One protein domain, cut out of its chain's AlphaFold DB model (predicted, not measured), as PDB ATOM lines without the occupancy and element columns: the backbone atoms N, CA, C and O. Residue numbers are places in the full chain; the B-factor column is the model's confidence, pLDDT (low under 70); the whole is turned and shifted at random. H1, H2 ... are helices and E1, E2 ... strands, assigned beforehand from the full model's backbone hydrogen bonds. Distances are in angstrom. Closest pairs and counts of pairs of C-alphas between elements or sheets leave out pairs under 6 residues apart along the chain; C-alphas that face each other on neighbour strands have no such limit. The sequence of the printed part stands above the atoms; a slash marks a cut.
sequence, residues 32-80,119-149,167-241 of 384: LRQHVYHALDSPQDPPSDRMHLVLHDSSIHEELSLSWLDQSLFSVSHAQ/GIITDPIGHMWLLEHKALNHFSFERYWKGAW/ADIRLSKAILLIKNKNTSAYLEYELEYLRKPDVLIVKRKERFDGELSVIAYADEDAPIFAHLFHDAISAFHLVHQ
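What this domain is: This is residues 32 to 80, 119 to 149 and 167 to 241 of the 384 residues of an uncharacterized protein of Nitrospirae bacterium (UniProt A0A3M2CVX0). A twisted wall of eight strands has two helical arms, H2 and H4, reaching out from it in the same direction, and H1 at the far end of H4 joins back to H2 through residues 40 to 48, giving an open frame with an empty middle. H2 packs slantwise over E3 and E4 with its later residues, while the short H3 covers E4 and E5. The printed part has 155 residues with four named helices and eight named strands, in the order H1 H2 E1 E2 E3 H3 E4 E5 E6 E7 E8 H4; the class is mixed, helices and strands. The sheet is branched and mixed, with E3 and E4 parallel and the other neighbour pairs antiparallel. The whole is only just compact, close to loose, with a radius of gyration of the C-alphas of 17.8 A and spans of 51 by 39 by 33 A.

Where its parts are: H1, residues 32 to 39, begins at C-alpha 32 at (41.400, 33.495, -42.959). H2, residues 49 to 69, is 31.2 A long and begins at C-alpha 49 at (58.210, 16.959, -37.289). E1 is residues 75 to 77, E2 119 to 122, and E3 128 to 136, 24.7 A long. H3 is residues 138 to 145. E4, residues 173 to 180, is 23.0 A long, E5, 186 to 194, 25.8 A, and E6, 199 to 208, 27.1 A. E7 is residues 212 to 216 and E8 is 224 to 226. H4, residues 228 to 241, is 20.0 A long and ends at C-alpha 241 at (41.143, 40.531, -52.129).

How they stand to each other: E4 E5 E6 E7 form a meander, each strand the antiparallel neighbour of the one before; N 176 and O 189 are 3.0 A apart, N 188 and O 206 2.8 A, and N 205 and O 215 2.8 A, within hydrogen-bond range. On the other side of E6 from E5 lie E7, beside residues 204 to 208, and E8, beside 199 to 201, with N 200 and O 225 at 2.9 A. E3 is parallel to E4, with N 132 and O 175 at 2.9 A. E2 and E3 are a hairpin, with N 121 and O 129 at 2.9 A, and E1 is antiparallel to E2, with N 77 and O 120 at 2.8 A. H2 is on the sheet at a height of 9.4 A; its closest C-alphas to E3 are those of Ser 58 and Ala 135, 5.1 A apart. H3 is on the sheet at a height of 8.4 A, with the C-alphas of His 138 and Asn 180, the closest of H3 and E4, 5.7 A apart. H1 touches H4, which meets it with residues 235 to 240 alone, the closest C-alphas being those of Val 36 and Val 239, 5.4 A, at a steep tilt of 53 degrees, the same way. H2 and H4 are apart. In H1, H2, H3 and H4 every O i to N i+4 pair is within hydrogen-bond range.

The domain as a whole: The C-alphas of Pro 43 and Ile 125, the two farthest apart, are 52.4 A apart. Residues 45 to 53, of which 49 to 53 belong to H2, stand free. Residues 81 to 118 and 150 to 166 are not printed; the C-alphas across these cuts are 6.1 A and 28.2 A apart. Of the links that are printed whole, none is long. The mean pLDDT of the printed part is 95.1, and no printed residue is under 70.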
ATOM      1  N   LEU A  32      41.165  32.795 -41.688       95.06
ATOM      2  CA  LEU A  32      41.400  33.495 -42.959       95.06
ATOM      3  C   LEU A  32      42.766  34.188 -43.032       95.06
ATOM      4  O   LEU A  32      43.396  34.162 -44.086       95.06
ATOM      5  N   ARG A  33      43.282  34.728 -41.917       95.31
ATOM      6  CA  ARG A  33      44.635  35.316 -41.881       95.31
ATOM      7  C   ARG A  33      45.712  34.309 -42.281       95.31
ATOM      8  O   ARG A  33      46.626  34.681 -43.005       95.31
ATOM      9  N   GLN A  34      45.595  33.045 -41.862       94.56
ATOM     10  CA  GLN A  34      46.533  31.988 -42.262       94.56
ATOM     11  C   GLN A  34      46.544  31.805 -43.784       94.56
ATOM     12  O   GLN A  34      47.611  31.680 -44.379       94.56
ATOM     13  N   HIS A  35      45.370  31.812 -44.416       95.94
ATOM     14  CA  HIS A  35      45.266  31.697 -45.868       95.94
ATOM     15  C   HIS A  35      45.828  32.922 -46.590       95.94
ATOM     16  O   HIS A  35      46.477  32.758 -47.617       95.94
ATOM     17  N   VAL A  36      45.637  34.126 -46.042       96.94
ATOM     18  CA  VAL A  36      46.205  35.354 -46.614       96.94
ATOM     19  C   VAL A  36      47.727  35.371 -46.507       96.94
ATOM     20  O   VAL A  36      48.381  35.640 -47.508       96.94
ATOM     21  N   TYR A  37      48.311  35.011 -45.359       96.62
ATOM     22  CA  TYR A  37      49.771  34.882 -45.247       96.62
ATOM     23  C   TYR A  37      50.334  33.882 -46.257       96.62
ATOM     24  O   TYR A  37      51.331  34.164 -46.916       96.62
ATOM     25  N   HIS A  38      49.662  32.739 -46.427       95.56
ATOM     26  CA  HIS A  38      50.072  31.740 -47.411       95.56
ATOM     27  C   HIS A  38      49.965  32.273 -48.845       95.56
ATOM     28  O   HIS A  38      50.849  32.024 -49.659       95.56
ATOM     29  N   ALA A  39      48.905  33.021 -49.159       95.38
ATOM     30  CA  ALA A  39      48.710  33.651 -50.464       95.38
ATOM     31  C   ALA A  39      49.736  34.755 -50.764       95.38
ATOM     32  O   ALA A  39      50.077  34.961 -51.924       95.38
ATOM     33  N   LEU A  40      50.230  35.436 -49.727       95.75
ATOM     34  CA  LEU A  40      51.278  36.454 -49.800       95.75
ATOM     35  C   LEU A  40      52.701  35.872 -49.816       95.75
ATOM     36  O   LEU A  40      53.651  36.647 -49.764       95.75
ATOM     37  N   ASP A  41      52.849  34.543 -49.821       95.25
ATOM     38  CA  ASP A  41      54.142  33.854 -49.689       95.25
ATOM     39  C   ASP A  41      54.946  34.345 -48.467       95.25
ATOM     40  O   ASP A  41      56.160  34.538 -48.496       95.25
ATOM     41  N   SER A  42      54.232  34.621 -47.370       94.94
ATOM     42  CA  SER A  42      54.850  35.110 -46.140       94.94
ATOM     43  C   SER A  42      55.751  34.039 -45.513       94.94
ATOM     44  O   SER A  42      55.440  32.848 -45.613       94.94
ATOM     45  N   PRO A  43      56.819  34.432 -44.790       92.50
ATOM     46  CA  PRO A  43      57.640  33.488 -44.044       92.50
ATOM     47  C   PRO A  43      56.788  32.633 -43.102       92.50
ATOM     48  O   PRO A  43      55.965  33.153 -42.345       92.50
ATOM     49  N   GLN A  44      56.992  31.320 -43.166       91.19
ATOM     50  CA  GLN A  44      56.302  30.333 -42.345       91.19
ATOM     51  C   GLN A  44      57.300  29.622 -41.434       91.19
ATOM     52  O   GLN A  44      58.367  29.197 -41.881       91.19
ATOM     53  N   ASP A  45      56.926  29.455 -40.172       88.81
ATOM     54  CA  ASP A  45      57.618  28.553 -39.268       88.81
ATOM     55  C   ASP A  45      57.449  27.120 -39.795       88.81
ATOM     56  O   ASP A  45      56.331  26.730 -40.167       88.81
ATOM     57  N   PRO A  46      58.524  26.314 -39.843       83.69
ATOM     58  CA  PRO A  46      58.401  24.935 -40.269       83.69
ATOM     59  C   PRO A  46      57.437  24.209 -39.318       83.69
ATOM     60  O   PRO A  46      57.578  24.312 -38.092       83.69
ATOM     61  N   PRO A  47      56.441  23.479 -39.846       82.38
ATOM     62  CA  PRO A  47      55.603  22.639 -39.012       82.38
ATOM     63  C   PRO A  47      56.482  21.656 -38.236       82.38
ATOM     64  O   PRO A  47      57.482  21.156 -38.740       82.38
ATOM     65  N   SER A  48      56.110  21.373 -36.986       85.88
ATOM     66  CA  SER A  48      56.871  20.411 -36.183       85.88
ATOM     67  C   SER A  48      56.931  19.047 -36.881       85.88
ATOM     68  O   SER A  48      55.922  18.605 -37.432       85.88
ATOM     69  N   ASP A  49      58.050  18.328 -36.765       87.38
ATOM     70  CA  ASP A  49      58.210  16.959 -37.289       87.38
ATOM     71  C   ASP A  49      57.030  16.040 -36.915       87.38
ATOM     72  O   ASP A  49      56.538  15.228 -37.699       87.38
ATOM     73  N   ARG A  50      56.514  16.216 -35.692       86.06
ATOM     74  CA  ARG A  50      55.354  15.483 -35.178       86.06
ATOM     75  C   ARG A  50      54.077  15.758 -35.977       86.06
ATOM     76  O   ARG A  50      53.264  14.852 -36.124       86.06
ATOM     77  N   MET A  51      53.880  16.976 -36.478       86.88
ATOM     78  CA  MET A  51      52.711  17.332 -37.286       86.88
ATOM     79  C   MET A  51      52.674  16.522 -38.586       86.88
ATOM     80  O   MET A  51      51.615  16.014 -38.949       86.88
ATOM     81  N   HIS A  52      53.821  16.325 -39.245       86.75
ATOM     82  CA  HIS A  52      53.905  15.478 -40.440       86.75
ATOM     83  C   HIS A  52      53.495  14.042 -40.148       86.75
ATOM     84  O   HIS A  52      52.687  13.471 -40.878       86.75
ATOM     85  N   LEU A  53      53.987  13.489 -39.039       88.56
ATOM     86  CA  LEU A  53      53.608  12.149 -38.608       88.56
ATOM     87  C   LEU A  53      52.098  12.043 -38.351       88.56
ATOM     88  O   LEU A  53      51.479  11.084 -38.789       88.56
ATOM     89  N   VAL A  54      51.488  13.041 -37.700       88.31
ATOM     90  CA  VAL A  54      50.034  13.073 -37.452       88.31
ATOM     91  C   VAL A  54      49.231  13.119 -38.755       88.31
ATOM     92  O   VAL A  54      48.169  12.499 -38.838       88.31
ATOM     93  N   LEU A  55      49.704  13.843 -39.773       87.56
ATOM     94  CA  LEU A  55      49.049  13.893 -41.081       87.56
ATOM     95  C   LEU A  55      49.157  12.546 -41.808       87.56
ATOM     96  O   LEU A  55      48.123  12.018 -42.206       87.56
ATOM     97  N   HIS A  56      50.353  11.952 -41.883       88.88
ATOM     98  CA  HIS A  56      50.556  10.618 -42.470       88.88
ATOM     99  C   HIS A  56      49.726   9.535 -41.774       88.88
ATOM    100  O   HIS A  56      49.062   8.737 -42.428       88.88
ATOM    101  N   ASP A  57      49.705   9.553 -40.445       91.31
ATOM    102  CA  ASP A  57      48.878   8.671 -39.624       91.31
ATOM    103  C   ASP A  57      47.379   8.818 -39.944       91.31
ATOM    104  O   ASP A  57      46.629   7.847 -39.916       91.31
ATOM    105  N   SER A  58      46.924  10.022 -40.315       91.69
ATOM    106  CA  SER A  58      45.532  10.221 -40.748       91.69
ATOM    107  C   SER A  58      45.222   9.494 -42.056       91.69
ATOM    108  O   SER A  58      44.177   8.857 -42.140       91.69
ATOM    109  N   SER A  59      46.129   9.564 -43.035       91.88
ATOM    110  CA  SER A  59      45.980   8.886 -44.329       91.88
ATOM    111  C   SER A  59      45.978   7.364 -44.181       91.88
ATOM    112  O   SER A  59      45.127   6.697 -44.753       91.88
ATOM    113  N   ILE A  60      46.845   6.807 -43.329       94.19
ATOM    114  CA  ILE A  60      46.866   5.355 -43.066       94.19
ATOM    115  C   ILE A  60      45.541   4.888 -42.450       94.19
ATOM    116  O   ILE A  60      45.036   3.814 -42.768       94.19
ATOM    117  N   HIS A  61      44.956   5.685 -41.552       96.31
ATOM    118  CA  HIS A  61      43.661   5.355 -40.968       96.31
ATOM    119  C   HIS A  61      42.519   5.377 -41.985       96.31
ATOM    120  O   HIS A  61      41.607   4.570 -41.854       96.31
ATOM    121  N   GLU A  62      42.570   6.271 -42.969       95.38
ATOM    122  CA  GLU A  62      41.631   6.282 -44.090       95.38
ATOM    123  C   GLU A  62      41.766   5.027 -44.950       95.38
ATOM    124  O   GLU A  62      40.785   4.307 -45.111       95.38
ATOM    125  N   GLU A  63      42.979   4.707 -45.406       94.81
ATOM    126  CA  GLU A  63      43.255   3.492 -46.184       94.81
ATOM    127  C   GLU A  63      42.768   2.233 -45.455       94.81
ATOM    128  O   GLU A  63      42.123   1.365 -46.046       94.81
ATOM    129  N   LEU A  64      43.015   2.154 -44.144       95.25
ATOM    130  CA  LEU A  64      42.562   1.043 -43.318       95.25
ATOM    131  C   LEU A  64      41.031   0.949 -43.270       95.25
ATOM    132  O   LEU A  64      40.485  -0.139 -43.450       95.25
ATOM    133  N   SER A  65      40.330   2.064 -43.050       95.69
ATOM    134  CA  SER A  65      38.865   2.085 -43.024       95.69
ATOM    135  C   SER A  65      38.256   1.715 -44.378       95.69
ATOM    136  O   SER A  65      37.317   0.923 -44.413       95.69
ATOM    137  N   LEU A  66      38.824   2.206 -45.484       94.25
ATOM    138  CA  LEU A  66      38.408   1.818 -46.836       94.25
ATOM    139  C   LEU A  66      38.630   0.319 -47.082       94.25
ATOM    140  O   LEU A  66      37.724  -0.358 -47.557       94.25
ATOM    141  N   SER A  67      39.767  -0.238 -46.649       94.06
ATOM    142  CA  SER A  67      40.048  -1.675 -46.787       94.06
ATOM    143  C   SER A  67      39.068  -2.573 -46.020       94.06
ATOM    144  O   SER A  67      38.847  -3.725 -46.400       94.06
ATOM    145  N   TRP A  68      38.480  -2.074 -44.926       94.25
ATOM    146  CA  TRP A  68      37.426  -2.777 -44.191       94.25
ATOM    147  C   TRP A  68      36.069  -2.655 -44.879       94.25
ATOM    148  O   TRP A  68      35.306  -3.620 -44.869       94.25
ATOM    149  N   LEU A  69      35.776  -1.513 -45.506       93.38
ATOM    150  CA  LEU A  69      34.577  -1.361 -46.331       93.38
ATOM    151  C   LEU A  69      34.611  -2.308 -47.535       93.38
ATOM    152  O   LEU A  69      33.596  -2.942 -47.804       93.38
ATOM    153  N   ASP A  70      35.769  -2.509 -48.164       88.94
ATOM    154  CA  ASP A  70      35.934  -3.471 -49.266       88.94
ATOM    155  C   ASP A  70      35.717  -4.938 -48.845       88.94
ATOM    156  O   ASP A  70      35.437  -5.797 -49.680       88.94
ATOM    157  N   GLN A  71      35.834  -5.246 -47.548       93.44
ATOM    158  CA  GLN A  71      35.521  -6.567 -46.979       93.44
ATOM    159  C   GLN A  71      34.055  -6.697 -46.544       93.44
ATOM    160  O   GLN A  71      33.622  -7.772 -46.124       93.44
ATOM    161  N   SER A  72      33.303  -5.600 -46.587       93.44
ATOM    162  CA  SER A  72      31.889  -5.564 -46.238       93.44
ATOM    163  C   SER A  72      31.013  -5.851 -47.463       93.44
ATOM    164  O   SER A  72      31.493  -6.229 -48.527       93.44
ATOM    165  N   LEU A  73      29.697  -5.681 -47.315       94.31
ATOM    166  CA  LEU A  73      28.768  -5.756 -48.445       94.31
ATOM    167  C   LEU A  73      28.677  -4.436 -49.234       94.31
ATOM    168  O   LEU A  73      27.995  -4.390 -50.255       94.31
ATOM    169  N   PHE A  74      29.331  -3.370 -48.768       95.06
ATOM    170  CA  PHE A  74      29.434  -2.121 -49.514       95.06
ATOM    171  C   PHE A  74      30.497  -2.231 -50.602       95.06
ATOM    172  O   PHE A  74      31.545  -2.839 -50.401       95.06
ATOM    173  N   SER A  75      30.264  -1.572 -51.735       95.31
ATOM    174  CA  SER A  75      31.306  -1.352 -52.737       95.31
ATOM    175  C   SER A  75      31.817   0.080 -52.663       95.31
ATOM    176  O   SER A  75      31.014   1.018 -52.739       95.31
ATOM    177  N   VAL A  76      33.135   0.257 -52.584       95.81
ATOM    178  CA  VAL A  76      33.782   1.564 -52.729       95.81
ATOM    179  C   VAL A  76      34.162   1.770 -54.196       95.81
ATOM    180  O   VAL A  76      34.850   0.960 -54.810       95.81
ATOM    181  N   SER A  77      33.713   2.874 -54.781       95.94
ATOM    182  CA  SER A  77      34.095   3.314 -56.124       95.94
ATOM    183  C   SER A  77      34.687   4.719 -56.061       95.94
ATOM    184  O   SER A  77      34.525   5.413 -55.061       95.94
ATOM    185  N   HIS A  78      35.358   5.167 -57.127       94.94
ATOM    186  CA  HIS A  78      35.872   6.541 -57.222       94.94
ATOM    187  C   HIS A  78      36.770   6.957 -56.036       94.94
ATOM    188  O   HIS A  78      36.802   8.130 -55.665       94.94
ATOM    189  N   ALA A  79      37.494   6.005 -55.436       93.44
ATOM    190  CA  ALA A  79      38.426   6.300 -54.355       93.44
ATOM    191  C   ALA A  79      39.504   7.281 -54.838       93.44
ATOM    192  O   ALA A  79      40.069   7.095 -55.921       93.44
ATOM    193  N   GLN A  80      39.756   8.339 -54.061       93.25
ATOM    194  CA  GLN A  80      40.688   9.420 -54.410       93.25
ATOM    195  C   GLN A  80      40.385  10.092 -55.768       93.25
ATOM    196  O   GLN A  80      41.280  10.621 -56.435       93.25
ATOM    197  N   GLY A 119      35.777   8.644 -51.488       97.38
ATOM    198  CA  GLY A 119      35.144   7.690 -52.399       97.38
ATOM    199  C   GLY A 119      33.644   7.903 -52.584       97.38
ATOM    200  O   GLY A 119      33.047   8.838 -52.058       97.38
ATOM    201  N   ILE A 120      33.018   7.007 -53.337       98.38
ATOM    202  CA  ILE A 120      31.566   6.839 -53.407       98.38
ATOM    203  C   ILE A 120      31.259   5.420 -52.957       98.38
ATOM    204  O   ILE A 120      31.694   4.459 -53.600       98.38
ATOM    205  N   ILE A 121      30.497   5.293 -51.878       97.69
ATOM    206  CA  ILE A 121      30.063   3.996 -51.364       97.69
ATOM    207  C   ILE A 121      28.679   3.657 -51.894       97.69
ATOM    208  O   ILE A 121      27.822   4.533 -52.020       97.69
ATOM    209  N   THR A 122      28.475   2.381 -52.209       97.56
ATOM    210  CA  THR A 122      27.185   1.844 -52.650       97.56
ATOM    211  C   THR A 122      26.798   0.668 -51.765       97.56
ATOM    212  O   THR A 122      27.637  -0.198 -51.515       97.56
ATOM    213  N   ASP A 123      25.565   0.656 -51.262       96.31
ATOM    214  CA  ASP A 123      25.033  -0.468 -50.484       96.31
ATOM    215  C   ASP A 123      24.566  -1.628 -51.398       96.31
ATOM    216  O   ASP A 123      24.494  -1.474 -52.622       96.31
ATOM    217  N   PRO A 124      24.208  -2.800 -50.838       96.31
ATOM    218  CA  PRO A 124      23.769  -3.955 -51.632       96.31
ATOM    219  C   PRO A 124      22.484  -3.757 -52.440       96.31
ATOM    220  O   PRO A 124      22.189  -4.570 -53.315       96.31
ATOM    221  N   ILE A 125      21.695  -2.723 -52.137       96.44
ATOM    222  CA  ILE A 125      20.441  -2.412 -52.834       96.44
ATOM    223  C   ILE A 125      20.593  -1.231 -53.804       96.44
ATOM    224  O   ILE A 125      19.618  -0.828 -54.436       96.44
ATOM    225  N   GLY A 126      21.819  -0.729 -53.987       96.00
ATOM    226  CA  GLY A 126      22.174   0.262 -54.997       96.00
ATOM    227  C   GLY A 126      22.049   1.717 -54.547       96.00
ATOM    228  O   GLY A 126      22.165   2.614 -55.383       96.00
ATOM    229  N   HIS A 127      21.826   1.994 -53.262       96.88
ATOM    230  CA  HIS A 127      21.910   3.364 -52.767       96.88
ATOM    231  C   HIS A 127      23.360   3.823 -52.730       96.88
ATOM    232  O   HIS A 127      24.247   3.067 -52.347       96.88
ATOM    233  N   MET A 128      23.589   5.080 -53.101       98.00
ATOM    234  CA  MET A 128      24.922   5.654 -53.231       98.00
ATOM    235  C   MET A 128      25.087   6.878 -52.333       98.00
ATOM    236  O   MET A 128      24.199   7.734 -52.262       98.00
ATOM    237  N   TRP A 129      26.262   7.002 -51.723       98.50
ATOM    238  CA  TRP A 129      26.668   8.167 -50.941       98.50
ATOM    239  C   TRP A 129      28.074   8.598 -51.337       98.50
ATOM    240  O   TRP A 129      28.950   7.765 -51.570       98.50
ATOM    241  N   LEU A 130      28.313   9.909 -51.352       98.69
ATOM    242  CA  LEU A 130      29.677  10.418 -51.232       98.69
ATOM    243  C   LEU A 130      30.233   9.988 -49.867       98.69
ATOM    244  O   LEU A 130      29.594  10.246 -48.853       98.69
ATOM    245  N   LEU A 131      31.415   9.385 -49.833       98.56
ATOM    246  CA  LEU A 131      32.149   9.111 -48.605       98.56
ATOM    247  C   LEU A 131      33.229  10.180 -48.411       98.56
ATOM    248  O   LEU A 131      34.085  10.368 -49.273       98.56
ATOM    249  N   GLU A 132      33.189  10.837 -47.257       98.50
ATOM    250  CA  GLU A 132      34.288  11.636 -46.721       98.50
ATOM    251  C   GLU A 132      34.742  10.995 -45.410       98.50
ATOM    252  O   GLU A 132      33.942  10.812 -44.490       98.50
ATOM    253  N   HIS A 133      36.019  10.669 -45.294       98.25
ATOM    254  CA  HIS A 133      36.604  10.030 -44.133       98.25
ATOM    255  C   HIS A 133      37.568  10.971 -43.406       98.25
ATOM    256  O   HIS A 133      38.397  11.658 -43.999       98.25
ATOM    257  N   LYS A 134      37.501  10.995 -42.071       97.62
ATOM    258  CA  LYS A 134      38.418  11.771 -41.224       97.62
ATOM    259  C   LYS A 134      38.925  10.937 -40.064       97.62
ATOM    260  O   LYS A 134      38.156  10.438 -39.254       97.62
ATOM    261  N   ALA A 135      40.239  10.880 -39.892       97.38
ATOM    262  CA  ALA A 135      40.840  10.326 -38.686       97.38
ATOM    263  C   ALA A 135      41.174  11.458 -37.707       97.38
ATOM    264  O   ALA A 135      42.014  12.309 -37.999       97.38
ATOM    265  N   LEU A 136      40.541  11.476 -36.533       95.69
ATOM    266  CA  LEU A 136      40.697  12.542 -35.539       95.69
ATOM    267  C   LEU A 136      41.224  12.022 -34.205       95.69
ATOM    268  O   LEU A 136      41.048  10.860 -33.841       95.69
ATOM    269  N   ASN A 137      41.852  12.917 -33.443       93.69
ATOM    270  CA  ASN A 137      42.193  12.629 -32.053       93.69
ATOM    271  C   ASN A 137      40.922  12.505 -31.189       93.69
ATOM    272  O   ASN A 137      39.859  13.036 -31.526       93.69
ATOM    273  N   HIS A 138      41.070  11.856 -30.036       94.69
ATOM    274  CA  HIS A 138      39.979  11.611 -29.097       94.69
ATOM    275  C   HIS A 138      39.219  12.877 -28.669       94.69
ATOM    276  O   HIS A 138      37.998  12.841 -28.568       94.69
ATOM    277  N   PHE A 139      39.902  14.005 -28.449       93.38
ATOM    278  CA  PHE A 139      39.249  15.233 -27.989       93.38
ATOM    279  C   PHE A 139      38.332  15.829 -29.058       93.38
ATOM    280  O   PHE A 139      37.195  16.183 -28.754       93.38
ATOM    281  N   SER A 140      38.795  15.911 -30.308       94.38
ATOM    282  CA  SER A 140      37.978  16.383 -31.431       94.38
ATOM    283  C   SER A 140      36.798  15.444 -31.691       94.38
ATOM    284  O   SER A 140      35.679  15.915 -31.881       94.38
ATOM    285  N   PHE A 141      37.031  14.131 -31.626       97.19
ATOM    286  CA  PHE A 141      35.987  13.114 -31.749       97.19
ATOM    287  C   PHE A 141      34.894  13.276 -30.679       97.19
ATOM    288  O   PHE A 141      33.713  13.390 -31.000       97.19
ATOM    289  N   GLU A 142      35.280  13.365 -29.401       96.81
ATOM    290  CA  GLU A 142      34.338  13.542 -28.289       96.81
ATOM    291  C   GLU A 142      33.616  14.886 -28.347       96.81
ATOM    292  O   GLU A 142      32.428  14.961 -28.036       96.81
ATOM    293  N   ARG A 143      34.309  15.952 -28.765       95.81
ATOM    294  CA  ARG A 143      33.710  17.275 -28.976       95.81
ATOM    295  C   ARG A 143      32.553  17.186 -29.971       95.81
ATOM    296  O   ARG A 143      31.475  17.711 -29.694       95.81
ATOM    297  N   TYR A 144      32.765  16.498 -31.092       97.44
ATOM    298  CA  TYR A 144      31.735  16.306 -32.105       97.44
ATOM    299  C   TYR A 144      30.608  15.395 -31.626       97.44
ATOM    300  O   TYR A 144      29.438  15.728 -31.812       97.44
ATOM    301  N   TRP A 145      30.909  14.311 -30.906       96.38
ATOM    302  CA  TRP A 145      29.870  13.475 -30.296       96.38
ATOM    303  C   TRP A 145      28.977  14.262 -29.322       96.38
ATOM    304  O   TRP A 145      27.754  14.192 -29.423       96.38
ATOM    305  N   LYS A 146      29.575  15.095 -28.463       93.62
ATOM    306  CA  LYS A 146      28.892  15.875 -27.412       93.62
ATOM    307  C   LYS A 146      28.141  17.119 -27.901       93.62
ATOM    308  O   LYS A 146      27.661  17.891 -27.079       93.62
ATOM    309  N   GLY A 147      28.029  17.313 -29.214       91.44
ATOM    310  CA  GLY A 147      27.112  18.293 -29.803       91.44
ATOM    311  C   GLY A 147      27.771  19.380 -30.645       91.44
ATOM    312  O   GLY A 147      27.051  20.129 -31.297       91.44
ATOM    313  N   ALA A 148      29.104  19.466 -30.698       95.25
ATOM    314  CA  ALA A 148      29.736  20.331 -31.689       95.25
ATOM    315  C   ALA A 148      29.561  19.752 -33.099       95.25
ATOM    316  O   ALA A 148      29.545  18.534 -33.291       95.25
ATOM    317  N   TRP A 149      29.506  20.629 -34.096       97.19
ATOM    318  CA  TRP A 149      29.360  20.237 -35.495       97.19
ATOM    319  C   TRP A 149      30.689  20.381 -36.245       97.19
ATOM    320  O   TRP A 149      31.365  21.397 -36.071       97.19
ATOM    321  N   ALA A 167      30.567  16.857 -62.708       95.44
ATOM    322  CA  ALA A 167      31.105  15.637 -63.313       95.44
ATOM    323  C   ALA A 167      30.019  14.638 -63.773       95.44
ATOM    324  O   ALA A 167      30.308  13.472 -64.010       95.44
ATOM    325  N   ASP A 168      28.765  15.083 -63.872       96.44
ATOM    326  CA  ASP A 168      27.595  14.270 -64.226       96.44
ATOM    327  C   ASP A 168      27.202  13.163 -63.224       96.44
ATOM    328  O   ASP A 168      26.309  12.360 -63.481       96.44
ATOM    329  N   ILE A 169      27.770  13.175 -62.016       96.38
ATOM    330  CA  ILE A 169      27.431  12.240 -60.935       96.38
ATOM    331  C   ILE A 169      26.362  12.877 -60.035       96.38
ATOM    332  O   ILE A 169      26.596  13.846 -59.310       96.38
ATOM    333  N   ARG A 170      25.133  12.357 -60.109       95.88
ATOM    334  CA  ARG A 170      23.945  12.922 -59.444       95.88
ATOM    335  C   ARG A 170      23.767  12.381 -58.023       95.88
ATOM    336  O   ARG A 170      22.847  11.617 -57.764       95.88
ATOM    337  N   LEU A 171      24.617  12.824 -57.100       97.12
ATOM    338  CA  LEU A 171      24.482  12.525 -55.671       97.12
ATOM    339  C   LEU A 171      24.003  13.748 -54.884       97.12
ATOM    340  O   LEU A 171      24.466  14.868 -55.102       97.12
ATOM    341  N   SER A 172      23.080  13.516 -53.952       97.62
ATOM    342  CA  SER A 172      22.677  14.486 -52.926       97.62
ATOM    343  C   SER A 172      23.002  14.014 -51.513       97.62
ATOM    344  O   SER A 172      22.945  14.822 -50.593       97.62
ATOM    345  N   LYS A 173      23.350  12.736 -51.326       98.56
ATOM    346  CA  LYS A 173      23.637  12.153 -50.017       98.56
ATOM    347  C   LYS A 173      25.131  11.935 -49.816       98.56
ATOM    348  O   LYS A 173      25.855  11.614 -50.762       98.56
ATOM    349  N   ALA A 174      25.574  12.087 -48.576       98.81
ATOM    350  CA  ALA A 174      26.944  11.831 -48.167       98.81
ATOM    351  C   ALA A 174      27.001  11.166 -46.792       98.81
ATOM    352  O   ALA A 174      26.102  11.340 -45.970       98.81
ATOM    353  N   ILE A 175      28.088  10.446 -46.549       98.69
ATOM    354  CA  ILE A 175      28.490   9.947 -45.246       98.69
ATOM    355  C   ILE A 175      29.805  10.624 -44.873       98.69
ATOM    356  O   ILE A 175      30.798  10.511 -45.593       98.69
ATOM    357  N   LEU A 176      29.809  11.320 -43.736       98.81
ATOM    358  CA  LEU A 176      31.040  11.725 -43.063       98.81
ATOM    359  C   LEU A 176      31.392  10.658 -42.029       98.81
ATOM    360  O   LEU A 176      30.756  10.589 -40.976       98.81
ATOM    361  N   LEU A 177      32.412   9.855 -42.319       98.56
ATOM    362  CA  LEU A 177      32.902   8.810 -41.431       98.56
ATOM    363  C   LEU A 177      34.131   9.302 -40.668       98.56
ATOM    364  O   LEU A 177      35.187   9.562 -41.237       98.56
ATOM    365  N   ILE A 178      34.010   9.425 -39.353       98.56
ATOM    366  CA  ILE A 178      35.076   9.900 -38.481       98.56
ATOM    367  C   ILE A 178      35.597   8.750 -37.628       98.56
ATOM    368  O   ILE A 178      34.885   8.228 -36.772       98.56
ATOM    369  N   LYS A 179      36.875   8.410 -37.782       98.12
ATOM    370  CA  LYS A 179      37.568   7.443 -36.930       98.12
ATOM    371  C   LYS A 179      38.299   8.143 -35.787       98.12
ATOM    372  O   LYS A 179      39.099   9.056 -36.002       98.12
ATOM    373  N   ASN A 180      38.108   7.665 -34.561       97.62
ATOM    374  CA  ASN A 180      38.964   8.014 -33.435       97.62
ATOM    375  C   ASN A 180      40.299   7.261 -33.552       97.62
ATOM    376  O   ASN A 180      40.362   6.030 -33.460       97.62
ATOM    377  N   LYS A 181      41.390   8.006 -33.722       94.88
ATOM    378  CA  LYS A 181      42.755   7.465 -33.813       94.88
ATOM    379  C   LYS A 181      43.199   6.735 -32.547       94.88
ATOM    380  O   LYS A 181      43.991   5.806 -32.614       94.88
ATOM    381  N   ASN A 182      42.687   7.147 -31.388       94.75
ATOM    382  CA  ASN A 182      43.125   6.646 -30.089       94.75
ATOM    383  C   ASN A 182      42.393   5.375 -29.645       94.75
ATOM    384  O   ASN A 182      42.964   4.593 -28.892       94.75
ATOM    385  N   THR A 183      41.138   5.187 -30.060       95.69
ATOM    386  CA  THR A 183      40.277   4.104 -29.542       95.69
ATOM    387  C   THR A 183      39.695   3.205 -30.626       95.69
ATOM    388  O   THR A 183      39.022   2.235 -30.298       95.69
ATOM    389  N   SER A 184      39.906   3.534 -31.905       95.25
ATOM    390  CA  SER A 184      39.260   2.876 -33.052       95.25
ATOM    391  C   SER A 184      37.728   2.943 -33.060       95.25
ATOM    392  O   SER A 184      37.099   2.253 -33.853       95.25
ATOM    393  N   ALA A 185      37.133   3.804 -32.229       97.62
ATOM    394  CA  ALA A 185      35.715   4.132 -32.311       97.62
ATOM    395  C   ALA A 185      35.398   4.890 -33.609       97.62
ATOM    396  O   ALA A 185      36.255   5.609 -34.134       97.62
ATOM    397  N   TYR A 186      34.158   4.778 -34.070       98.44
ATOM    398  CA  TYR A 186      33.637   5.489 -35.231       98.44
ATOM    399  C   TYR A 186      32.506   6.436 -34.847       98.44
ATOM    400  O   TYR A 186      31.746   6.176 -33.916       98.44
ATOM    401  N   LEU A 187      32.430   7.544 -35.569       98.50
ATOM    402  CA  LEU A 187      31.356   8.520 -35.538       98.50
ATOM    403  C   LEU A 187      30.935   8.765 -36.982       98.50
ATOM    404  O   LEU A 187      31.765   9.135 -37.805       98.50
ATOM    405  N   GLU A 188      29.666   8.562 -37.282       98.50
ATOM    406  CA  GLU A 188      29.106   8.712 -38.617       98.50
ATOM    407  C   GLU A 188      28.095   9.856 -38.634       98.50
ATOM    408  O   GLU A 188      27.310  10.013 -37.695       98.50
ATOM    409  N   TYR A 189      28.102  10.646 -39.706       98.69
ATOM    410  CA  TYR A 189      27.001  11.542 -40.039       98.69
ATOM    411  C   TYR A 189      26.442  11.173 -41.406       98.69
ATOM    412  O   TYR A 189      27.171  11.210 -42.398       98.69
ATOM    413  N   GLU A 190      25.143  10.903 -41.461       98.50
ATOM    414  CA  GLU A 190      24.400  10.788 -42.711       98.50
ATOM    415  C   GLU A 190      23.840  12.158 -43.083       98.50
ATOM    416  O   GLU A 190      23.082  12.774 -42.321       98.50
ATOM    417  N   LEU A 191      24.237  12.645 -44.253       98.69
ATOM    418  CA  LEU A 191      24.007  14.010 -44.697       98.69
ATOM    419  C   LEU A 191      23.233  14.023 -46.013       98.69
ATOM    420  O   LEU A 191      23.492  13.222 -46.911       98.69
ATOM    421  N   GLU A 192      22.342  14.996 -46.159       98.50
ATOM    422  CA  GLU A 192      21.683  15.323 -47.420       98.50
ATOM    423  C   GLU A 192      21.958  16.781 -47.785       98.50
ATOM    424  O   GLU A 192      21.771  17.683 -46.975       98.50
ATOM    425  N   TYR A 193      22.392  17.028 -49.017       98.56
ATOM    426  CA  TYR A 193      22.694  18.360 -49.516       98.56
ATOM    427  C   TYR A 193      21.751  18.767 -50.646       98.56
ATOM    428  O   TYR A 193      21.767  18.238 -51.763       98.56
ATOM    429  N   LEU A 194      20.965  19.799 -50.370       97.81
ATOM    430  CA  LEU A 194      20.081  20.459 -51.310       97.81
ATOM    431  C   LEU A 194      20.853  21.574 -52.026       97.81
ATOM    432  O   LEU A 194      20.925  22.718 -51.577       97.81
ATOM    433  N   ARG A 195      21.418  21.250 -53.195       95.44
ATOM    434  CA  ARG A 195      22.284  22.164 -53.964       95.44
ATOM    435  C   ARG A 195      21.633  23.506 -54.316       95.44
ATOM    436  O   ARG A 195      22.307  24.530 -54.279       95.44
ATOM    437  N   LYS A 196      20.361  23.519 -54.734       94.50
ATOM    438  CA  LYS A 196      19.683  24.760 -55.161       94.50
ATOM    439  C   LYS A 196      19.576  25.784 -54.020       94.50
ATOM    440  O   LYS A 196      20.057  26.893 -54.226       94.50
ATOM    441  N   PRO A 197      19.012  25.436 -52.847       96.94
ATOM    442  CA  PRO A 197      18.977  26.350 -51.706       96.94
ATOM    443  C   PRO A 197      20.321  26.467 -50.966       96.94
ATOM    444  O   PRO A 197      20.434  27.310 -50.089       96.94
ATOM    445  N   ASP A 198      21.324  25.651 -51.312       97.75
ATOM    446  CA  ASP A 198      22.599  25.551 -50.590       97.75
ATOM    447  C   ASP A 198      22.404  25.192 -49.113       97.75
ATOM    448  O   ASP A 198      22.819  25.915 -48.211       97.75
ATOM    449  N   VAL A 199      21.723  24.072 -48.882       98.00
ATOM    450  CA  VAL A 199      21.367  23.596 -47.545       98.00
ATOM    451  C   VAL A 199      21.885  22.182 -47.346       98.00
ATOM    452  O   VAL A 199      21.587  21.301 -48.148       98.00
ATOM    453  N   LEU A 200      22.633  21.964 -46.269       98.56
ATOM    454  CA  LEU A 200      23.036  20.646 -45.793       98.56
ATOM    455  C   LEU A 200      22.204  20.270 -44.566       98.56
ATOM    456  O   LEU A 200      22.089  21.050 -43.623       98.56
ATOM    457  N   ILE A 201      21.626  19.076 -44.594       98.44
ATOM    458  CA  ILE A 201      20.733  18.529 -43.576       98.44
ATOM    459  C   ILE A 201      21.418  17.315 -42.958       98.44
ATOM    460  O   ILE A 201      21.849  16.415 -43.680       98.44
ATOM    461  N   VAL A 202      21.501  17.268 -41.631       98.31
ATOM    462  CA  VAL A 202      21.967  16.079 -40.908       98.31
ATOM    463  C   VAL A 202      20.767  15.176 -40.648       98.31
ATOM    464  O   VAL A 202      19.904  15.509 -39.842       98.31
ATOM    465  N   LYS A 203      20.709  14.029 -41.325       97.88
ATOM    466  CA  LYS A 203      19.615  13.057 -41.171       97.88
ATOM    467  C   LYS A 203      19.839  12.138 -39.982       97.88
ATOM    468  O   LYS A 203      18.906  11.806 -39.250       97.88
ATOM    469  N   ARG A 204      21.093  11.744 -39.770       97.44
ATOM    470  CA  ARG A 204      21.463  10.775 -38.741       97.44
ATOM    471  C   ARG A 204      22.874  11.030 -38.246       97.44
ATOM    472  O   ARG A 204      23.735  11.483 -39.001       97.44
ATOM    473  N   LYS A 205      23.100  10.741 -36.970       97.88
ATOM    474  CA  LYS A 205      24.407  10.774 -36.321       97.88
ATOM    475  C   LYS A 205      24.573   9.521 -35.478       97.88
ATOM    476  O   LYS A 205      23.763   9.269 -34.588       97.88
ATOM    477  N   GLU A 206      25.637   8.772 -35.713       97.81
ATOM    478  CA  GLU A 206      25.870   7.488 -35.050       97.81
ATOM    479  C   GLU A 206      27.256   7.427 -34.432       97.81
ATOM    480  O   GLU A 206      28.201   8.026 -34.934       97.81
ATOM    481  N   ARG A 207      27.392   6.694 -33.334       97.38
ATOM    482  CA  ARG A 207      28.673   6.387 -32.705       97.38
ATOM    483  C   ARG A 207      28.752   4.900 -32.438       97.38
ATOM    484  O   ARG A 207      27.811   4.320 -31.907       97.38
ATOM    485  N   PHE A 208      29.914   4.329 -32.720       97.25
ATOM    486  CA  PHE A 208      30.261   2.976 -32.325       97.25
ATOM    487  C   PHE A 208      31.602   2.966 -31.594       97.25
ATOM    488  O   PHE A 208      32.641   3.278 -32.174       97.25
ATOM    489  N   ASP A 209      31.593   2.593 -30.320       93.69
ATOM    490  CA  ASP A 209      32.787   2.417 -29.480       93.69
ATOM    491  C   ASP A 209      32.798   1.057 -28.756       93.69
ATOM    492  O   ASP A 209      33.411   0.899 -27.701       93.69
ATOM    493  N   GLY A 210      32.125   0.072 -29.357       93.06
ATOM    494  CA  GLY A 210      31.786  -1.224 -28.764       93.06
ATOM    495  C   GLY A 210      30.288  -1.353 -28.479       93.06
ATOM    496  O   GLY A 210      29.765  -2.464 -28.456       93.06
ATOM    497  N   GLU A 211      29.593  -0.222 -28.349       92.88
ATOM    498  CA  GLU A 211      28.138  -0.120 -28.286       92.88
ATOM    499  C   GLU A 211      27.661   0.886 -29.343       92.88
ATOM    500  O   GLU A 211      28.298   1.919 -29.564       92.88
ATOM    501  N   LEU A 212      26.570   0.566 -30.042       95.25
ATOM    502  CA  LEU A 212      25.999   1.454 -31.052       95.25
ATOM    503  C   LEU A 212      25.068   2.467 -30.378       95.25
ATOM    504  O   LEU A 212      24.101   2.093 -29.722       95.25
ATOM    505  N   SER A 213      25.345   3.751 -30.581       95.25
ATOM    506  CA  SER A 213      24.481   4.863 -30.178       95.25
ATOM    507  C   SER A 213      24.031   5.631 -31.415       95.25
ATOM    508  O   SER A 213      24.870   6.101 -32.180       95.25
ATOM    509  N   VAL A 214      22.720   5.795 -31.595       95.12
ATOM    510  CA  VAL A 214      22.127   6.433 -32.780       95.12
ATOM    511  C   VAL A 214      21.282   7.629 -32.369       95.12
ATOM    512  O   VAL A 214      20.476   7.546 -31.444       95.12
ATOM    513  N   ILE A 215      21.451   8.734 -33.088       92.88
ATOM    514  CA  ILE A 215      20.582   9.905 -33.048       92.88
ATOM    515  C   ILE A 215      20.043  10.090 -34.467       92.88
ATOM    516  O   ILE A 215      20.764  10.535 -35.361       92.88
ATOM    517  N   ALA A 216      18.788   9.704 -34.681       91.88
ATOM    518  CA  ALA A 216      18.062   9.968 -35.918       91.88
ATOM    519  C   ALA A 216      17.197  11.216 -35.730       91.88
ATOM    520  O   ALA A 216      16.565  11.374 -34.684       91.88
ATOM    521  N   TYR A 217      17.179  12.091 -36.730       89.69
ATOM    522  CA  TYR A 217      16.393  13.318 -36.687       89.69
ATOM    523  C   TYR A 217      15.137  13.165 -37.542       89.69
ATOM    524  O   TYR A 217      15.213  12.706 -38.683       89.69
ATOM    525  N   ALA A 218      13.985  13.562 -36.999       83.75
ATOM    526  CA  ALA A 218      12.801  13.797 -37.815       83.75
ATOM    527  C   ALA A 218      13.066  14.974 -38.767       83.75
ATOM    528  O   ALA A 218      13.867  15.853 -38.451       83.75
ATOM    529  N   ASP A 219      12.396  15.013 -39.921       82.69
ATOM    530  CA  ASP A 219      12.647  16.051 -40.933       82.69
ATOM    531  C   ASP A 219      12.448  17.480 -40.391       82.69
ATOM    532  O   ASP A 219      13.151  18.395 -40.816       82.69
ATOM    533  N   GLU A 220      11.534  17.664 -39.436       85.12
ATOM    534  CA  GLU A 220      11.241  18.952 -38.794       85.12
ATOM    535  C   GLU A 220      12.274  19.387 -37.740       85.12
ATOM    536  O   GLU A 220      12.456  20.585 -37.526       85.12
ATOM    537  N   ASP A 221      13.007  18.435 -37.155       89.06
ATOM    538  CA  ASP A 221      14.012  18.669 -36.106       89.06
ATOM    539  C   ASP A 221      15.456  18.511 -36.612       89.06
ATOM    540  O   ASP A 221      16.422  18.633 -35.848       89.06
ATOM    541  N   ALA A 222      15.627  18.194 -37.896       91.38
ATOM    542  CA  ALA A 222      16.929  17.936 -38.482       91.38
ATOM    543  C   ALA A 222      17.817  19.192 -38.427       91.38
ATOM    544  O   ALA A 222      17.406  20.264 -38.877       91.38
ATOM    545  N   PRO A 223      19.064  19.087 -37.928       96.62
ATOM    546  CA  PRO A 223      20.015  20.185 -37.993       96.62
ATOM    547  C   PRO A 223      20.259  20.612 -39.444       96.62
ATOM    548  O   PRO A 223      20.652  19.801 -40.289       96.62
ATOM    549  N   ILE A 224      20.042  21.900 -39.710       97.00
ATOM    550  CA  ILE A 224      20.164  22.520 -41.031       97.00
ATOM    551  C   ILE A 224      21.323  23.517 -41.027       97.00
ATOM    552  O   ILE A 224      21.408  24.397 -40.170       97.00
ATOM    553  N   PHE A 225      22.181  23.412 -42.038       97.75
ATOM    554  CA  PHE A 225      23.296  24.320 -42.281       97.75
ATOM    555  C   PHE A 225      23.144  24.939 -43.669       97.75
ATOM    556  O   PHE A 225      23.290  24.259 -44.686       97.75
ATOM    557  N   ALA A 226      22.817  26.228 -43.708       97.38
ATOM    558  CA  ALA A 226      22.645  26.977 -44.945       97.38
ATOM    559  C   ALA A 226      23.957  27.639 -45.390       97.38
ATOM    560  O   ALA A 226      24.848  27.882 -44.581       97.38
ATOM    561  N   HIS A 227      24.037  27.948 -46.682       97.12
ATOM    562  CA  HIS A 227      25.069  28.781 -47.305       97.12
ATOM    563  C   HIS A 227      26.505  28.233 -47.258       97.12
ATOM    564  O   HIS A 227      27.435  28.942 -47.629       97.12
ATOM    565  N   LEU A 228      26.712  26.959 -46.896       96.62
ATOM    566  CA  LEU A 228      28.053  26.370 -46.765       96.62
ATOM    567  C   LEU A 228      28.909  26.517 -48.031       96.62
ATOM    568  O   LEU A 228      30.113  26.756 -47.931       96.62
ATOM    569  N   PHE A 229      28.314  26.368 -49.220       97.56
ATOM    570  CA  PHE A 229      29.037  26.574 -50.471       97.56
ATOM    571  C   PHE A 229      29.331  28.057 -50.701       97.56
ATOM    572  O   PHE A 229      30.484  28.418 -50.933       97.56
ATOM    573  N   HIS A 230      28.311  28.917 -50.642       97.19
ATOM    574  CA  HIS A 230      28.479  30.344 -50.940       97.19
ATOM    575  C   HIS A 230      29.425  31.037 -49.954       97.19
ATOM    576  O   HIS A 230      30.247  31.855 -50.374       97.19
ATOM    577  N   ASP A 231      29.384  30.666 -48.676       97.38
ATOM    578  CA  ASP A 231      30.278  31.181 -47.641       97.38
ATOM    579  C   ASP A 231      31.726  30.761 -47.903       97.38
ATOM    580  O   ASP A 231      32.637  31.581 -47.795       97.38
ATOM    581  N   ALA A 232      31.958  29.516 -48.334       97.88
ATOM    582  CA  ALA A 232      33.292  29.055 -48.714       97.88
ATOM    583  C   ALA A 232      33.852  29.842 -49.909       97.88
ATOM    584  O   ALA A 232      35.016  30.254 -49.900       97.88
ATOM    585  N   ILE A 233      33.027  30.089 -50.932       97.56
ATOM    586  CA  ILE A 233      33.432  30.875 -52.106       97.56
ATOM    587  C   ILE A 233      33.707  32.333 -51.716       97.56
ATOM    588  O   ILE A 233      34.725  32.894 -52.129       97.56
ATOM    589  N   SER A 234      32.870  32.917 -50.859       96.94
ATOM    590  CA  SER A 234      33.056  34.272 -50.328       96.94
ATOM    591  C   SER A 234      34.334  34.387 -49.497       96.94
ATOM    592  O   SER A 234      35.089  35.346 -49.645       96.94
ATOM    593  N   ALA A 235      34.645  33.377 -48.685       97.00
ATOM    594  CA  ALA A 235      35.878  33.323 -47.914       97.00
ATOM    595  C   ALA A 235      37.122  33.246 -48.820       97.00
ATOM    596  O   ALA A 235      38.098  33.960 -48.580       97.00
ATOM    597  N   PHE A 236      37.092  32.459 -49.903       97.44
ATOM    598  CA  PHE A 236      38.174  32.474 -50.898       97.44
ATOM    599  C   PHE A 236      38.309  33.824 -51.604       97.44
ATOM    600  O   PHE A 236      39.430  34.265 -51.865       97.44
ATOM    601  N   HIS A 237      37.190  34.487 -51.907       96.88
ATOM    602  CA  HIS A 237      37.211  35.824 -52.489       96.88
ATOM    603  C   HIS A 237      37.866  36.832 -51.544       96.88
ATOM    604  O   HIS A 237      38.764  37.561 -51.961       96.88
ATOM    605  N   LEU A 238      37.495  36.806 -50.263       96.50
ATOM    606  CA  LEU A 238      38.073  37.667 -49.236       96.50
ATOM    607  C   LEU A 238      39.580  37.433 -49.081       96.50
ATOM    608  O   LEU A 238      40.340  38.395 -49.014       96.50
ATOM    609  N   VAL A 239      40.035  36.173 -49.084       96.69
ATOM    610  CA  VAL A 239      41.474  35.859 -49.061       96.69
ATOM    611  C   VAL A 239      42.181  36.448 -50.279       96.69
ATOM    612  O   VAL A 239      43.244  37.049 -50.139       96.69
ATOM    613  N   HIS A 240      41.596  36.309 -51.470       95.69
ATOM    614  CA  HIS A 240      42.169  36.860 -52.694       95.69
ATOM    615  C   HIS A 240      42.241  38.393 -52.673       95.69
ATOM    616  O   HIS A 240      43.286  38.950 -53.005       95.69
ATOM    617  N   GLN A 241      41.167  39.073 -52.264       96.62
ATOM    618  CA  GLN A 241      41.143  40.531 -52.129       96.62
ATOM    619  C   GLN A 241      42.183  41.002 -51.112       96.62
ATOM    620  O   GLN A 241      43.002  41.864 -51.419       96.62
TER     621      GLN A 241